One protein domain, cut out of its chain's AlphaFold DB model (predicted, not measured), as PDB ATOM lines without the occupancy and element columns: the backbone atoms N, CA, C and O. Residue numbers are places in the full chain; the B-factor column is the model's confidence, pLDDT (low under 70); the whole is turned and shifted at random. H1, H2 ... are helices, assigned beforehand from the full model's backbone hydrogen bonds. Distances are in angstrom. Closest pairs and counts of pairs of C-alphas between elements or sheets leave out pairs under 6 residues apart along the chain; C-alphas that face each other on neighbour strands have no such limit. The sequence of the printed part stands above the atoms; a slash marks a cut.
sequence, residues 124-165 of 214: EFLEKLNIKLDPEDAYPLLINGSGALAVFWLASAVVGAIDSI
ATOM      1  N   GLU A 124     187.383 193.257 154.358       78.31
ATOM      2  CA  GLU A 124     188.234 192.051 154.398       78.31
ATOM      3  C   GLU A 124     188.811 191.703 153.010       78.31
ATOM      4  O   GLU A 124     189.978 191.322 152.888       78.31
ATOM      5  N   PHE A 125     188.028 191.866 151.936       75.38
ATOM      6  CA  PHE A 125     188.519 191.722 150.560       75.38
ATOM      7  C   PHE A 125     189.540 192.801 150.211       75.38
ATOM      8  O   PHE A 125     190.571 192.489 149.614       75.38
ATOM      9  N   LEU A 126     189.278 194.049 150.598       75.50
ATOM     10  CA  LEU A 126     190.236 195.130 150.433       75.50
ATOM     11  C   LEU A 126     191.482 194.871 151.276       75.50
ATOM     12  O   LEU A 126     192.554 194.989 150.718       75.50
ATOM     13  N   GLU A 127     191.395 194.410 152.525       75.62
ATOM     14  CA  GLU A 127     192.547 194.046 153.366       75.62
ATOM     15  C   GLU A 127     193.371 192.906 152.759       75.62
ATOM     16  O   GLU A 127     194.595 193.018 152.649       75.62
ATOM     17  N   LYS A 128     192.717 191.850 152.257       76.62
ATOM     18  CA  LYS A 128     193.369 190.770 151.493       76.62
ATOM     19  C   LYS A 128     194.105 191.279 150.252       76.62
ATOM     20  O   LYS A 128     195.101 190.670 149.862       76.62
ATOM     21  N   LEU A 129     193.640 192.369 149.639       73.88
ATOM     22  CA  LEU A 129     194.294 193.036 148.508       73.88
ATOM     23  C   LEU A 129     195.303 194.120 148.959       73.88
ATOM     24  O   LEU A 129     196.271 194.386 148.251       73.88
ATOM     25  N   ASN A 130     195.121 194.695 150.151       65.94
ATOM     26  CA  ASN A 130     195.824 195.852 150.720       65.94
ATOM     27  C   ASN A 130     197.117 195.482 151.455       65.94
ATOM     28  O   ASN A 130     197.944 196.348 151.704       65.94
ATOM     29  N   ILE A 131     197.366 194.199 151.731       62.59
ATOM     30  CA  ILE A 131     198.618 193.726 152.358       62.59
ATOM     31  C   ILE A 131     199.869 193.999 151.485       62.59
ATOM     32  O   ILE A 131     201.002 193.836 151.936       62.59
ATOM     33  N   LYS A 132     199.692 194.451 150.237       59.91
ATOM     34  CA  LYS A 132     200.784 194.827 149.326       59.91
ATOM     35  C   LYS A 132     200.523 196.085 148.490       59.91
ATOM     36  O   LYS A 132     201.307 196.370 147.589       59.91
ATOM     37  N   LEU A 133     199.429 196.803 148.746       66.12
ATOM     38  CA  LEU A 133     199.135 198.066 148.072       66.12
ATOM     39  C   LEU A 133     199.825 199.179 148.848       66.12
ATOM     40  O   LEU A 133     199.220 199.828 149.698       66.12
ATOM     41  N   ASP A 134     201.116 199.369 148.579       74.00
ATOM     42  CA  ASP A 134     201.807 200.566 149.045       74.00
ATOM     43  C   ASP A 134     201.027 201.798 148.557       74.00
ATOM     44  O   ASP A 134     200.575 201.804 147.410       74.00
ATOM     45  N   PRO A 135     200.842 202.847 149.376       68.69
ATOM     46  CA  PRO A 135     200.065 204.033 148.994       68.69
ATOM     47  C   PRO A 135     200.567 204.681 147.691       68.69
ATOM     48  O   PRO A 135     199.780 205.270 146.949       68.69
ATOM     49  N   GLU A 136     201.854 204.496 147.386       71.56
ATOM     50  CA  GLU A 136     202.525 204.902 146.148       71.56
ATOM     51  C   GLU A 136     201.983 204.166 144.900       71.56
ATOM     52  O   GLU A 136     201.796 204.780 143.849       71.56
ATOM     53  N   ASP A 137     201.649 202.876 145.020       74.12
ATOM     54  CA  ASP A 137     201.098 202.034 143.943       74.12
ATOM     55  C   ASP A 137     199.559 201.935 144.002       74.12
ATOM     56  O   ASP A 137     198.889 201.672 142.998       74.12
ATOM     57  N   ALA A 138     198.975 202.199 145.173       79.06
ATOM     58  CA  ALA A 138     197.538 202.233 145.396       79.06
ATOM     59  C   ALA A 138     196.907 203.460 144.743       79.06
ATOM     60  O   ALA A 138     195.855 203.334 144.130       79.06
ATOM     61  N   TYR A 139     197.537 204.636 144.812       79.88
ATOM     62  CA  TYR A 139     196.988 205.853 144.209       79.88
ATOM     63  C   TYR A 139     196.698 205.708 142.699       79.88
ATOM     64  O   TYR A 139     195.557 205.956 142.291       79.88
ATOM     65  N   PRO A 140     197.646 205.241 141.853       85.00
ATOM     66  CA  PRO A 140     197.357 204.980 140.446       85.00
ATOM     67  C   PRO A 140     196.361 203.826 140.251       85.00
ATOM     68  O   PRO A 140     195.563 203.875 139.319       85.00
ATOM     69  N   LEU A 141     196.347 202.798 141.103       83.00
ATOM     70  CA  LEU A 141     195.392 201.692 140.973       83.00
ATOM     71  C   LEU A 141     193.966 202.092 141.374       83.00
ATOM     72  O   LEU A 141     193.012 201.649 140.747       83.00
ATOM     73  N   LEU A 142     193.810 202.953 142.374       85.31
ATOM     74  CA  LEU A 142     192.530 203.472 142.843       85.31
ATOM     75  C   LEU A 142     191.958 204.469 141.844       85.31
ATOM     76  O   LEU A 142     190.780 204.366 141.510       85.31
ATOM     77  N   ILE A 143     192.766 205.392 141.309       88.75
ATOM     78  CA  ILE A 143     192.285 206.338 140.291       88.75
ATOM     79  C   ILE A 143     191.957 205.621 138.975       88.75
ATOM     80  O   ILE A 143     190.929 205.898 138.365       88.75
ATOM     81  N   ASN A 144     192.771 204.644 138.561       86.06
ATOM     82  CA  ASN A 144     192.498 203.868 137.352       86.06
ATOM     83  C   ASN A 144     191.378 202.845 137.573       86.06
ATOM     84  O   ASN A 144     190.597 202.598 136.660       86.06
ATOM     85  N   GLY A 145     191.270 202.264 138.767       90.12
ATOM     86  CA  GLY A 145     190.222 201.316 139.139       90.12
ATOM     87  C   GLY A 145     188.861 201.996 139.247       90.12
ATOM     88  O   GLY A 145     187.894 201.538 138.642       90.12
ATOM     89  N   SER A 146     188.797 203.142 139.928       88.50
ATOM     90  CA  SER A 146     187.597 203.985 139.960       88.50
ATOM     91  C   SER A 146     187.286 204.581 138.587       88.50
ATOM     92  O   SER A 146     186.125 204.609 138.194       88.50
ATOM     93  N   GLY A 147     188.301 204.971 137.810       92.88
ATOM     94  CA  GLY A 147     188.133 205.424 136.430       92.88
ATOM     95  C   GLY A 147     187.550 204.341 135.520       92.88
ATOM     96  O   GLY A 147     186.613 204.605 134.770       92.88
ATOM     97  N   ALA A 148     188.040 203.105 135.622       92.75
ATOM     98  CA  ALA A 148     187.498 201.963 134.890       92.75
ATOM     99  C   ALA A 148     186.048 201.671 135.297       92.75
ATOM    100  O   ALA A 148     185.207 201.430 134.429       92.75
ATOM    101  N   LEU A 149     185.737 201.758 136.594       93.81
ATOM    102  CA  LEU A 149     184.374 201.594 137.094       93.81
ATOM    103  C   LEU A 149     183.446 202.715 136.608       93.81
ATOM    104  O   LEU A 149     182.333 202.432 136.179       93.81
ATOM    105  N   ALA A 150     183.907 203.966 136.600       92.06
ATOM    106  CA  ALA A 150     183.148 205.107 136.097       92.06
ATOM    107  C   ALA A 150     182.865 204.986 134.592       92.06
ATOM    108  O   ALA A 150     181.743 205.230 134.152       92.06
ATOM    109  N   VAL A 151     183.852 204.551 133.799       93.12
ATOM    110  CA  VAL A 151     183.666 204.263 132.368       93.12
ATOM    111  C   VAL A 151     182.669 203.126 132.170       93.12
ATOM    112  O   VAL A 151     181.801 203.226 131.307       93.12
ATOM    113  N   PHE A 152     182.758 202.065 132.972       93.69
ATOM    114  CA  PHE A 152     181.823 200.947 132.907       93.69
ATOM    115  C   PHE A 152     180.396 201.362 133.290       93.69
ATOM    116  O   PHE A 152     179.446 200.992 132.602       93.69
ATOM    117  N   TRP A 153     180.239 202.182 134.330       92.44
ATOM    118  CA  TRP A 153     178.950 202.731 134.752       92.44
ATOM    119  C   TRP A 153     178.344 203.633 133.675       92.44
ATOM    120  O   TRP A 153     177.182 203.469 133.308       92.44
ATOM    121  N   LEU A 154     179.153 204.516 133.085       89.25
ATOM    122  CA  LEU A 154     178.726 205.364 131.977       89.25
ATOM    123  C   LEU A 154     178.355 204.534 130.740       89.25
ATOM    124  O   LEU A 154     177.343 204.805 130.099       89.25
ATOM    125  N   ALA A 155     179.128 203.493 130.419       89.00
ATOM    126  CA  ALA A 155     178.806 202.566 129.338       89.00
ATOM    127  C   ALA A 155     177.488 201.825 129.608       89.00
ATOM    128  O   ALA A 155     176.671 201.693 128.701       89.00
ATOM    129  N   SER A 156     177.246 201.402 130.852       86.44
ATOM    130  CA  SER A 156     175.984 200.786 131.265       86.44
ATOM    131  C   SER A 156     174.806 201.753 131.116       86.44
ATOM    132  O   SER A 156     173.785 201.370 130.548       86.44
ATOM    133  N   ALA A 157     174.971 203.020 131.508       84.38
ATOM    134  CA  ALA A 157     173.963 204.061 131.312       84.38
ATOM    135  C   ALA A 157     173.666 204.315 129.823       84.38
ATOM    136  O   ALA A 157     172.506 204.431 129.432       84.38
ATOM    137  N   VAL A 158     174.698 204.347 128.970       81.75
ATOM    138  CA  VAL A 158     174.541 204.512 127.516       81.75
ATOM    139  C   VAL A 158     173.837 203.305 126.892       81.75
ATOM    140  O   VAL A 158     172.922 203.488 126.094       81.75
ATOM    141  N   VAL A 159     174.216 202.079 127.260       83.50
ATOM    142  CA  VAL A 159     173.573 200.851 126.759       83.50
ATOM    143  C   VAL A 159     172.116 200.761 127.223       83.50
ATOM    144  O   VAL A 159     171.250 200.439 126.413       83.50
ATOM    145  N   GLY A 160     171.819 201.126 128.474       78.44
ATOM    146  CA  GLY A 160     170.445 201.201 128.983       78.44
ATOM    147  C   GLY A 160     169.603 202.266 128.272       78.44
ATOM    148  O   GLY A 160     168.425 202.050 127.990       78.44
ATOM    149  N   ALA A 161     170.219 203.389 127.899       78.94
ATOM    150  CA  ALA A 161     169.569 204.399 127.076       78.94
ATOM    151  C   ALA A 161     169.298 203.872 125.650       78.94
ATOM    152  O   ALA A 161     168.219 204.102 125.116       78.94
ATOM    153  N   ILE A 162     170.226 203.127 125.037       71.94
ATOM    154  CA  ILE A 162     170.069 202.582 123.673       71.94
ATOM    155  C   ILE A 162     168.931 201.559 123.577       71.94
ATOM    156  O   ILE A 162     168.200 201.574 122.589       71.94
ATOM    157  N   ASP A 163     168.750 200.711 124.591       75.50
ATOM    158  CA  ASP A 163     167.621 199.766 124.645       75.50
ATOM    159  C   ASP A 163     166.262 200.489 124.815       75.50
ATOM    160  O   ASP A 163     165.196 199.938 124.550       75.50
ATOM    161  N   SER A 164     166.307 201.782 125.162       68.94
ATOM    162  CA  SER A 164     165.171 202.686 125.354       68.94
ATOM    163  C   SER A 164     165.070 203.716 124.212       68.94
ATOM    164  O   SER A 164     165.272 204.914 124.414       68.94
ATOM    165  N   ILE A 165     164.777 203.303 122.976       63.97
ATOM    166  CA  ILE A 165     164.555 204.256 121.862       63.97
ATOM    167  C   ILE A 165     163.292 205.088 122.171       63.97
ATOM    168  O   ILE A 165     162.186 204.550 122.098       63.97
TER     169      ILE A 165
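What this domain is: This is residues 124 to 165 of the 214 residues of the protein "CAAD domain-containing protein" of Corchorus olitorius (UniProt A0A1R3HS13). One long straight helix, H2, makes the length of this model, and at its first end a short link leads to a small helix, H1, set off to one side, like the foot of an L. The two helices do not pack on each other. The printed part has 42 residues with two named helices, H1 then H2, and no named strand; the class is all helix. It is extended, with a radius of gyration of the C-alphas of 15.1 A and spans of 47 by 20 by 6 A.

How they stand to each other: Look first at H2, residues 135 to 162, whose residues 142 to 162 stand free, as do residues 163 to 165 after it. H1, residues 124 to 130, is only just apart from H2, their closest C-alphas being 8.5 A from each other. Its residues 124 to 129 stand free. In H1 every O i to N i+4 pair is within hydrogen-bond range; in H2 it is 23 of 24.

Where its parts are: Find C-alpha 135 at (200.065, 204.033, 148.994); from there H2 runs 39.3 A to C-alpha 162 at (170.069, 202.582, 123.673). H1 begins at C-alpha 124 (188.234, 192.051, 154.398) and spans 9.3 A.

The domain as a whole: The C-alphas farthest apart, of Ile 131 and Ile 165, are 46.9 A apart. The printed part has no cut, and the link from H1 to H2 is tight. Mean pLDDT of the printed part is 80.2; residues 130 to 133, 135 and 164 to 165 are under 70.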